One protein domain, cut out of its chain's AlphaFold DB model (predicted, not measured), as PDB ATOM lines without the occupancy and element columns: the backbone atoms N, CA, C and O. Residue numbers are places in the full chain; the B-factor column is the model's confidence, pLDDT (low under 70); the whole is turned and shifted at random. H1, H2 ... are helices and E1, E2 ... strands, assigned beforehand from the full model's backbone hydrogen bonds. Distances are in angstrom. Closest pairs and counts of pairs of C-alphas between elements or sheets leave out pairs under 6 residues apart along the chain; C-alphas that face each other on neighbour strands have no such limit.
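AT A GLANCE: This is residues 63 to 140 of the 154 residues of an uncharacterized protein of Planctomycetes bacterium (UniProt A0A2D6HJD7). A small antiparallel sheet of three strands, E1 to E3, with the short helix H2 beside it, makes the body; at one end helix H1 sticks far out, with residues 63 to 79 standing free, and from H2 the last helix, H3, leads away from the strands. The printed part has 78 residues, with three named helices and three named strands in the order H1, E1, E2, E3, H2, H3; the sheet's order is E1, E2, E3, and the class is mixed. The whole is loose, with a radius of gyration of the C-alphas of 16.4 A, and flat, spanning 48 by 35 by 16 A.

IN THESE COORDINATES: H1, residues 63 to 76, begins at C-alpha 63 (28.894, -9.652, 47.462) and is 19.8 A long. E1 is residues 93 to 95, E2 residues 102 to 106, 13.7 A, and E3 residues 112 to 117, 12.2 A. H2 is residues 119 to 124. H3, residues 128 to 138, is 15.2 A long and ends at C-alpha 138 (17.198, -14.259, 0.738).

HOW THE PARTS SIT: E1, E2 and E3 form a meander, each strand the antiparallel neighbour of the one before. In the hairpin E1 and E2, N 94 and O 105 are 2.8 A apart; in the hairpin E2 and E3, N 104 and O 113 are 2.9 A apart, both within hydrogen-bond range. H2 is on the sheet but over none of its strands, only just, as 2 of its C-alphas fall on E1; the closest C-alphas of E1 and H2, Arg 95 and Leu 121, are 7.1 A apart. H2 and H3 are close but not clearly touching, C-alphas 122 and 128 being 5.3 A apart, at a steep tilt of 39 degrees, opposite ways. H1 and H3 are not on the sheet. In H1, H2 and H3 every O i to N i+4 pair is within hydrogen-bond range.

THE WHOLE: The C-alphas farthest apart, Gly 65 and Pro 140, are 50.7 A apart. The link from H1 to E1, 16 residues, is long. The printed part has no cut, and no printed residue is under 70 in pLDDT.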
ATOM      1  N   VAL A  63      29.449  -8.961  48.641       84.56
ATOM      2  CA  VAL A  63      28.894  -9.652  47.462       84.56
ATOM      3  C   VAL A  63      28.366  -8.644  46.446       84.56
ATOM      4  O   VAL A  63      28.725  -8.701  45.270       84.56
ATOM      5  N   PHE A  64      27.559  -7.683  46.898       78.44
ATOM      6  CA  PHE A  64      26.996  -6.654  46.031       78.44
ATOM      7  C   PHE A  64      28.084  -5.748  45.445       78.44
ATOM      8  O   PHE A  64      28.106  -5.510  44.240       78.44
ATOM      9  N   GLY A  65      29.036  -5.305  46.269       84.19
ATOM     10  CA  GLY A  65      30.179  -4.503  45.840       84.19
ATOM     11  C   GLY A  65      31.058  -5.233  44.826       84.19
ATOM     12  O   GLY A  65      31.446  -4.641  43.824       84.19
ATOM     13  N   THR A  66      31.306  -6.529  45.025       91.50
ATOM     14  CA  THR A  66      32.041  -7.360  44.057       91.50
ATOM     15  C   THR A  66      31.276  -7.484  42.741       91.50
ATOM     16  O   THR A  66      31.870  -7.332  41.677       91.50
ATOM     17  N   GLY A  67      29.958  -7.698  42.797       82.19
ATOM     18  CA  GLY A  67      29.106  -7.741  41.608       82.19
ATOM     19  C   GLY A  67      29.115  -6.421  40.830       82.19
ATOM     20  O   GLY A  67      29.277  -6.431  39.611       82.19
ATOM     21  N   LEU A  68      29.020  -5.283  41.524       83.69
ATOM     22  CA  LEU A  68      29.121  -3.959  40.907       83.69
ATOM     23  C   LEU A  68      30.506  -3.695  40.315       83.69
ATOM     24  O   LEU A  68      30.598  -3.163  39.212       83.69
ATOM     25  N   ALA A  69      31.577  -4.075  41.012       89.12
ATOM     26  CA  ALA A  69      32.937  -3.937  40.504       89.12
ATOM     27  C   ALA A  69      33.149  -4.790  39.244       89.12
ATOM     28  O   ALA A  69      33.677  -4.297  38.252       89.12
ATOM     29  N   TRP A  70      32.676  -6.038  39.245       92.81
ATOM     30  CA  TRP A  70      32.727  -6.918  38.077       92.81
ATOM     31  C   TRP A  70      31.937  -6.357  36.890       92.81
ATOM     32  O   TRP A  70      32.419  -6.354  35.755       92.81
ATOM     33  N   LEU A  71      30.735  -5.834  37.151       88.62
ATOM     34  CA  LEU A  71      29.915  -5.174  36.141       88.62
ATOM     35  C   LEU A  71      30.624  -3.936  35.576       88.62
ATOM     36  O   LEU A  71      30.677  -3.769  34.362       88.62
ATOM     37  N   ALA A  72      31.217  -3.104  36.433       93.06
ATOM     38  CA  ALA A  72      31.987  -1.940  36.010       93.06
ATOM     39  C   ALA A  72      33.183  -2.339  35.137       93.06
ATOM     40  O   ALA A  72      33.397  -1.725  34.100       93.06
ATOM     41  N   VAL A  73      33.916  -3.398  35.497       94.31
ATOM     42  CA  VAL A  73      35.003  -3.937  34.663       94.31
ATOM     43  C   VAL A  73      34.469  -4.400  33.309       94.31
ATOM     44  O   VAL A  73      35.054  -4.059  32.290       94.31
ATOM     45  N   SER A  74      33.334  -5.100  33.276       88.25
ATOM     46  CA  SER A  74      32.734  -5.585  32.025       88.25
ATOM     47  C   SER A  74      32.275  -4.444  31.103       88.25
ATOM     48  O   SER A  74      32.353  -4.570  29.886       88.25
ATOM     49  N   ILE A  75      31.814  -3.325  31.675       92.88
ATOM     50  CA  ILE A  75      31.405  -2.124  30.927       92.88
ATOM     51  C   ILE A  75      32.621  -1.311  30.460       92.88
ATOM     52  O   ILE A  75      32.626  -0.795  29.347       92.88
ATOM     53  N   LEU A  76      33.640  -1.166  31.312       95.75
ATOM     54  CA  LEU A  76      34.827  -0.346  31.036       95.75
ATOM     55  C   LEU A  76      35.850  -1.049  30.138       95.75
ATOM     56  O   LEU A  76      36.611  -0.379  29.444       95.75
ATOM     57  N   PHE A  77      35.868  -2.378  30.154       92.62
ATOM     58  CA  PHE A  77      36.762  -3.216  29.364       92.62
ATOM     59  C   PHE A  77      35.931  -4.201  28.535       92.62
ATOM     60  O   PHE A  77      35.949  -5.404  28.815       92.62
ATOM     61  N   PRO A  78      35.170  -3.709  27.538       84.38
ATOM     62  CA  PRO A  78      34.464  -4.599  26.631       84.38
ATOM     63  C   PRO A  78      35.477  -5.540  25.956       84.38
ATOM     64  O   PRO A  78      36.598  -5.119  25.653       84.38
ATOM     65  N   PRO A  79      35.123  -6.818  25.733       83.25
ATOM     66  CA  PRO A  79      36.010  -7.751  25.058       83.25
ATOM     67  C   PRO A  79      36.287  -7.253  23.636       83.25
ATOM     68  O   PRO A  79      35.373  -7.138  22.825       83.25
ATOM     69  N   THR A  80      37.551  -6.961  23.333       83.88
ATOM     70  CA  THR A  80      37.980  -6.635  21.971       83.88
ATOM     71  C   THR A  80      37.871  -7.884  21.105       83.88
ATOM     72  O   THR A  80      38.420  -8.931  21.460       83.88
ATOM     73  N   ILE A  81      37.179  -7.790  19.970       84.19
ATOM     74  CA  ILE A  81      37.090  -8.900  19.021       84.19
ATOM     75  C   ILE A  81      38.481  -9.171  18.446       84.19
ATOM     76  O   ILE A  81      39.162  -8.267  17.959       84.19
ATOM     77  N   ASP A  82      38.902 -10.432  18.491       85.56
ATOM     78  CA  ASP A  82      40.188 -10.837  17.941       85.56
ATOM     79  C   ASP A  82      40.147 -10.780  16.402       85.56
ATOM     80  O   ASP A  82      39.475 -11.578  15.748       85.56
ATOM     81  N   ARG A  83      40.857  -9.809  15.812       90.44
ATOM     82  CA  ARG A  83      40.982  -9.629  14.350       90.44
ATOM     83  C   ARG A  83      42.182 -10.371  13.756       90.44
ATOM     84  O   ARG A  83      42.629 -10.051  12.645       90.44
ATOM     85  N   ARG A  84      42.733 -11.340  14.491       93.81
ATOM     86  CA  ARG A  84      43.855 -12.162  14.038       93.81
ATOM     87  C   ARG A  84      43.415 -13.185  13.008       93.81
ATOM     88  O   ARG A  84      42.421 -13.892  13.153       93.81
ATOM     89  N   CYS A  85      44.198 -13.288  11.943       93.56
ATOM     90  CA  CYS A  85      43.966 -14.270  10.902       93.56
ATOM     91  C   CYS A  85      44.215 -15.685  11.441       93.56
ATOM     92  O   CYS A  85      45.314 -15.949  11.927       93.56
ATOM     93  N   PRO A  86      43.283 -16.639  11.266       90.50
ATOM     94  CA  PRO A  86      43.484 -18.013  11.734       90.50
ATOM     95  C   PRO A  86      44.632 -18.733  11.011       90.50
ATOM     96  O   PRO A  86      45.122 -19.749  11.494       90.50
ATOM     97  N   ARG A  87      45.073 -18.220   9.851       92.12
ATOM     98  CA  ARG A  87      46.181 -18.791   9.076       92.12
ATOM     99  C   ARG A  87      47.545 -18.232   9.472       92.12
ATOM    100  O   ARG A  87      48.474 -19.009   9.642       92.12
ATOM    101  N   CYS A  88      47.692 -16.907   9.550       93.88
ATOM    102  CA  CYS A  88      48.996 -16.272   9.794       93.88
ATOM    103  C   CYS A  88      49.149 -15.645  11.185       93.88
ATOM    104  O   CYS A  88      50.245 -15.215  11.514       93.88
ATOM    105  N   GLY A  89      48.086 -15.566  11.989       93.56
ATOM    106  CA  GLY A  89      48.100 -14.979  13.335       93.56
ATOM    107  C   GLY A  89      48.188 -13.449  13.383       93.56
ATOM    108  O   GLY A  89      48.023 -12.871  14.450       93.56
ATOM    109  N   GLU A  90      48.416 -12.800  12.241       96.25
ATOM    110  CA  GLU A  90      48.513 -11.344  12.119       96.25
ATOM    111  C   GLU A  90      47.140 -10.671  12.123       96.25
ATOM    112  O   GLU A  90      46.151 -11.231  11.634       96.25
ATOM    113  N   GLU A  91      47.098  -9.431  12.603       94.38
ATOM    114  CA  GLU A  91      45.923  -8.570  12.494       94.38
ATOM    115  C   GLU A  91      45.715  -8.110  11.043       94.38
ATOM    116  O   GLU A  91      46.630  -7.619  10.365       94.38
ATOM    117  N   GLY A  92      44.488  -8.275  10.556       93.94
ATOM    118  CA  GLY A  92      44.105  -7.867   9.201       93.94
ATOM    119  C   GLY A  92      42.960  -8.674   8.608       93.94
ATOM    120  O   GLY A  92      42.882  -8.794   7.386       93.94
ATOM    121  N   VAL A  93      42.128  -9.294   9.447       95.81
ATOM    122  CA  VAL A  93      40.902  -9.953   8.997       95.81
ATOM    123  C   VAL A  93      39.823  -8.904   8.765       95.81
ATOM    124  O   VAL A  93      39.498  -8.122   9.656       95.81
ATOM    125  N   GLU A  94      39.255  -8.923   7.569       95.25
ATOM    126  CA  GLU A  94      38.147  -8.083   7.139       95.25
ATOM    127  C   GLU A  94      37.023  -8.956   6.575       95.25
ATOM    128  O   GLU A  94      37.237 -10.090   6.132       95.25
ATOM    129  N   ARG A  95      35.799  -8.431   6.568       94.62
ATOM    130  CA  ARG A  95      34.649  -9.133   5.988       94.62
ATOM    131  C   ARG A  95      34.811  -9.249   4.480       94.62
ATOM    132  O   ARG A  95      35.246  -8.306   3.822       94.62
ATOM    133  N   LEU A  96      34.487 -10.415   3.931       94.69
ATOM    134  CA  LEU A  96      34.552 -10.625   2.486       94.69
ATOM    135  C   LEU A  96      33.393  -9.926   1.759       94.69
ATOM    136  O   LEU A  96      33.612  -9.281   0.737       94.69
ATOM    137  N   ASP A  97      32.181 -10.033   2.306       91.00
ATOM    138  CA  ASP A  97      30.995  -9.306   1.857       91.00
ATOM    139  C   ASP A  97      30.374  -8.567   3.052       91.00
ATOM    140  O   ASP A  97      30.045  -9.164   4.080       91.00
ATOM    141  N   ARG A  98      30.197  -7.248   2.919       88.88
ATOM    142  CA  ARG A  98      29.558  -6.418   3.952       88.88
ATOM    143  C   ARG A  98      28.070  -6.726   4.111       88.88
ATOM    144  O   ARG A  98      27.499  -6.389   5.142       88.88
ATOM    145  N   GLN A  99      27.445  -7.382   3.136       87.19
ATOM    146  CA  GLN A  99      26.036  -7.775   3.178       87.19
ATOM    147  C   GLN A  99      25.790  -9.191   3.715       87.19
ATOM    148  O   GLN A  99      24.640  -9.621   3.724       87.19
ATOM    149  N   ALA A 100      26.827  -9.922   4.136       85.81
ATOM    150  CA  ALA A 100      26.701 -11.301   4.608       85.81
ATOM    151  C   ALA A 100      27.341 -11.487   5.990       85.81
ATOM    152  O   ALA A 100      28.409 -10.933   6.252       85.81
ATOM    153  N   THR A 101      26.746 -12.293   6.876       87.62
ATOM    154  CA  THR A 101      27.352 -12.605   8.194       87.62
ATOM    155  C   THR A 101      28.410 -13.711   8.141       87.62
ATOM    156  O   THR A 101      28.814 -14.252   9.173       87.62
ATOM    157  N   HIS A 102      28.831 -14.100   6.944       91.75
ATOM    158  CA  HIS A 102      29.846 -15.108   6.693       91.75
ATOM    159  C   HIS A 102      30.868 -14.564   5.701       91.75
ATOM    160  O   HIS A 102      30.634 -13.578   5.001       91.75
ATOM    161  N   GLY A 103      32.028 -15.200   5.664       94.19
ATOM    162  CA  GLY A 103      33.092 -14.824   4.763       94.19
ATOM    163  C   GLY A 103      34.059 -13.824   5.381       94.19
ATOM    164  O   GLY A 103      33.693 -12.696   5.726       94.19
ATOM    165  N   ILE A 104      35.323 -14.222   5.448       95.81
ATOM    166  CA  ILE A 104      36.430 -13.356   5.840       95.81
ATOM    167  C   ILE A 104      37.526 -13.361   4.780       95.81
ATOM    168  O   ILE A 104      37.728 -14.342   4.057       95.81
ATOM    169  N   HIS A 105      38.273 -12.266   4.716       96.81
ATOM    170  CA  HIS A 105      39.517 -12.190   3.976       96.81
ATOM    171  C   HIS A 105      40.616 -11.553   4.827       96.81
ATOM    172  O   HIS A 105      40.352 -10.699   5.665       96.81
ATOM    173  N   CYS A 106      41.858 -11.988   4.641       96.88
ATOM    174  CA  CYS A 106      43.010 -11.434   5.339       96.88
ATOM    175  C   CYS A 106      43.833 -10.559   4.394       96.88
ATOM    176  O   CYS A 106      44.377 -11.055   3.406       96.88
ATOM    177  N   THR A 107      44.009  -9.289   4.746       96.94
ATOM    178  CA  THR A 107      44.804  -8.322   3.971       96.94
ATOM    179  C   THR A 107      46.312  -8.592   4.024       96.94
ATOM    180  O   THR A 107      47.060  -8.066   3.203       96.94
ATOM    181  N   ARG A 108      46.778  -9.435   4.959       97.44
ATOM    182  CA  ARG A 108      48.198  -9.795   5.134       97.44
ATOM    183  C   ARG A 108      48.619 -11.020   4.329       97.44
ATOM    184  O   ARG A 108      49.562 -10.942   3.551       97.44
ATOM    185  N   CYS A 109      47.944 -12.157   4.518       96.19
ATOM    186  CA  CYS A 109      48.318 -13.428   3.878       96.19
ATOM    187  C   CYS A 109      47.434 -13.816   2.681       96.19
ATOM    188  O   CYS A 109      47.676 -14.849   2.058       96.19
ATOM    189  N   GLY A 110      46.392 -13.034   2.378       96.50
ATOM    190  CA  GLY A 110      45.467 -13.304   1.278       96.50
ATOM    191  C   GLY A 110      44.518 -14.482   1.516       96.50
ATOM    192  O   GLY A 110      43.887 -14.943   0.567       96.50
ATOM    193  N   LEU A 111      44.413 -14.996   2.752       95.25
ATOM    194  CA  LEU A 111      43.385 -15.982   3.098       95.25
ATOM    195  C   LEU A 111      42.014 -15.423   2.712       95.25
ATOM    196  O   LEU A 111      41.700 -14.293   3.068       95.25
ATOM    197  N   ARG A 112      41.203 -16.233   2.037       96.69
ATOM    198  CA  ARG A 112      39.801 -15.955   1.747       96.69
ATOM    199  C   ARG A 112      39.008 -17.211   2.070       96.69
ATOM    200  O   ARG A 112      39.252 -18.248   1.461       96.69
ATOM    201  N   ASP A 113      38.106 -17.113   3.035       94.31
ATOM    202  CA  ASP A 113      37.274 -18.228   3.478       94.31
ATOM    203  C   ASP A 113      35.831 -17.755   3.582       94.31
ATOM    204  O   ASP A 113      35.528 -16.880   4.388       94.31
ATOM    205  N   GLU A 114      34.962 -18.313   2.743       94.31
ATOM    206  CA  GLU A 114      33.542 -17.954   2.635       94.31
ATOM    207  C   GLU A 114      32.689 -18.615   3.730       94.31
ATOM    208  O   GLU A 114      31.545 -18.228   3.942       94.31
ATOM    209  N   THR A 115      33.241 -19.592   4.453       90.50
ATOM    210  CA  THR A 115      32.507 -20.410   5.429       90.50
ATOM    211  C   THR A 115      32.651 -19.929   6.869       90.50
ATOM    212  O   THR A 115      31.809 -20.244   7.711       90.50
ATOM    213  N   ILE A 116      33.695 -19.154   7.170       90.56
ATOM    214  CA  ILE A 116      33.926 -18.625   8.515       90.56
ATOM    215  C   ILE A 116      32.888 -17.545   8.835       90.56
ATOM    216  O   ILE A 116      32.651 -16.632   8.044       90.56
ATOM    217  N   SER A 117      32.288 -17.640  10.025       89.31
ATOM    218  CA  SER A 117      31.368 -16.626  10.539       89.31
ATOM    219  C   SER A 117      32.087 -15.291  10.702       89.31
ATOM    220  O   SER A 117      33.091 -15.194  11.406       89.31
ATOM    221  N   SER A 118      31.544 -14.256  10.072       89.44
ATOM    222  CA  SER A 118      31.991 -12.872  10.203       89.44
ATOM    223  C   SER A 118      31.018 -12.033  11.042       89.44
ATOM    224  O   SER A 118      31.096 -10.807  11.061       89.44
ATOM    225  N   PHE A 119      30.120 -12.700  11.776       88.31
ATOM    226  CA  PHE A 119      29.068 -12.092  12.591       88.31
ATOM    227  C   PHE A 119      29.600 -11.059  13.592       88.31
ATOM    228  O   PHE A 119      29.104  -9.939  13.634       88.31
ATOM    229  N   LEU A 120      30.644 -11.408  14.352       85.56
ATOM    230  CA  LEU A 120      31.220 -10.516  15.364       85.56
ATOM    231  C   LEU A 120      31.810  -9.243  14.724       85.56
ATOM    232  O   LEU A 120      31.617  -8.143  15.229       85.56
ATOM    233  N   LEU A 121      32.444  -9.369  13.554       86.06
ATOM    234  CA  LEU A 121      32.947  -8.217  12.795       86.06
ATOM    235  C   LEU A 121      31.798  -7.313  12.309       86.06
ATOM    236  O   LEU A 121      31.939  -6.095  12.287       86.06
ATOM    237  N   ALA A 122      30.659  -7.901  11.930       86.56
ATOM    238  CA  ALA A 122      29.483  -7.159  11.477       86.56
ATOM    239  C   ALA A 122      28.787  -6.380  12.610       86.56
ATOM    240  O   ALA A 122      28.224  -5.311  12.363       86.56
ATOM    241  N   GLU A 123      28.833  -6.905  13.838       86.25
ATOM    242  CA  GLU A 123      28.303  -6.252  15.039       86.25
ATOM    243  C   GLU A 123      29.072  -4.960  15.361       86.25
ATOM    244  O   GLU A 123      28.453  -3.913  15.549       86.25
ATOM    245  N   GLU A 124      30.409  -4.991  15.306       85.12
ATOM    246  CA  GLU A 124      31.260  -3.801  15.499       85.12
ATOM    247  C   GLU A 124      31.057  -2.726  14.419       85.12
ATOM    248  O   GLU A 124      31.174  -1.532  14.695       85.12
ATOM    249  N   GLU A 125      30.741  -3.127  13.187       84.88
ATOM    250  CA  GLU A 125      30.466  -2.201  12.082       84.88
ATOM    251  C   GLU A 125      29.071  -1.549  12.171       84.88
ATOM    252  O   GLU A 125      28.762  -0.663  11.373       84.88
ATOM    253  N   GLY A 126      28.215  -1.977  13.110       81.12
ATOM    254  CA  GLY A 126      26.879  -1.411  13.333       81.12
ATOM    255  C   GLY A 126      25.841  -1.759  12.258       81.12
ATOM    256  O   GLY A 126      24.784  -1.136  12.208       81.12
ATOM    257  N   SER A 127      26.119  -2.739  11.392       77.75
ATOM    258  CA  SER A 127      25.256  -3.103  10.248       77.75
ATOM    259  C   SER A 127      24.482  -4.412  10.441       77.75
ATOM    260  O   SER A 127      23.723  -4.828   9.565       77.75
ATOM    261  N   LEU A 128      24.665  -5.083  11.581       82.25
ATOM    262  CA  LEU A 128      24.220  -6.459  11.783       82.25
ATOM    263  C   LEU A 128      22.707  -6.657  11.592       82.25
ATOM    264  O   LEU A 128      22.299  -7.593  10.908       82.25
ATOM    265  N   GLU A 129      21.872  -5.790  12.169       82.19
ATOM    266  CA  GLU A 129      20.412  -5.927  12.066       82.19
ATOM    267  C   GLU A 129      19.928  -5.814  10.616       82.19
ATOM    268  O   GLU A 129      19.096  -6.611  10.175       82.19
ATOM    269  N   GLU A 130      20.490  -4.879   9.849       84.56
ATOM    270  CA  GLU A 130      20.176  -4.704   8.430       84.56
ATOM    271  C   GLU A 130      20.577  -5.947   7.624       84.56
ATOM    272  O   GLU A 130      19.776  -6.479   6.850       84.56
ATOM    273  N   ILE A 131      21.781  -6.468   7.871       81.44
ATOM    274  CA  ILE A 131      22.300  -7.668   7.209       81.44
ATOM    275  C   ILE A 131      21.410  -8.880   7.494       81.44
ATOM    276  O   ILE A 131      20.988  -9.565   6.562       81.44
ATOM    277  N   VAL A 132      21.069  -9.128   8.761       83.00
ATOM    278  CA  VAL A 132      20.246 -10.282   9.160       83.00
ATOM    279  C   VAL A 132      18.855 -10.218   8.527       83.00
ATOM    280  O   VAL A 132      18.308 -11.249   8.123       83.00
ATOM    281  N   MET A 133      18.275  -9.022   8.401       83.81
ATOM    282  CA  MET A 133      16.978  -8.833   7.747       83.81
ATOM    283  C   MET A 133      17.051  -9.114   6.240       83.81
ATOM    284  O   MET A 133      16.176  -9.801   5.705       83.81
ATOM    285  N   VAL A 134      18.109  -8.656   5.565       85.31
ATOM    286  CA  VAL A 134      18.353  -8.954   4.143       85.31
ATOM    287  C   VAL A 134      18.583 -10.451   3.927       85.31
ATOM    288  O   VAL A 134      18.004 -11.044   3.015       85.31
ATOM    289  N   GLU A 135      19.383 -11.091   4.777       82.00
ATOM    290  CA  GLU A 135      19.747 -12.503   4.652       82.00
ATOM    291  C   GLU A 135      18.547 -13.429   4.917       82.00
ATOM    292  O   GLU A 135      18.310 -14.366   4.149       82.00
ATOM    293  N   ARG A 136      17.690 -13.110   5.904       83.62
ATOM    294  CA  ARG A 136      16.393 -13.795   6.090       83.62
ATOM    295  C   ARG A 136      15.468 -13.653   4.885       83.62
ATOM    296  O   ARG A 136      14.740 -14.591   4.578       83.62
ATOM    297  N   GLY A 137      15.485 -12.504   4.209       84.69
ATOM    298  CA  GLY A 137      14.724 -12.299   2.974       84.69
ATOM    299  C   GLY A 137      15.241 -13.137   1.799       84.69
ATOM    300  O   GLY A 137      14.458 -13.519   0.931       84.69
ATOM    301  N   ARG A 138      16.546 -13.445   1.779       81.38
ATOM    302  CA  ARG A 138      17.198 -14.259   0.738       81.38
ATOM    303  C   ARG A 138      17.078 -15.762   0.974       81.38
ATOM    304  O   ARG A 138      17.187 -16.508   0.003       81.38
ATOM    305  N   GLN A 139      16.867 -16.222   2.212       79.25
ATOM    306  CA  GLN A 139      16.693 -17.650   2.467       79.25
ATOM    307  C   GLN A 139      15.453 -18.162   1.721       79.25
ATOM    308  O   GLN A 139      14.334 -17.715   2.004       79.25
ATOM    309  N   PRO A 140      15.618 -19.090   0.758       72.62
ATOM    310  CA  PRO A 140      14.481 -19.670   0.072       72.62
ATOM    311  C   PRO A 140      13.600 -20.325   1.128       72.62
ATOM    312  O   PRO A 140      14.081 -21.137   1.923       72.62
TER     313      PRO A 140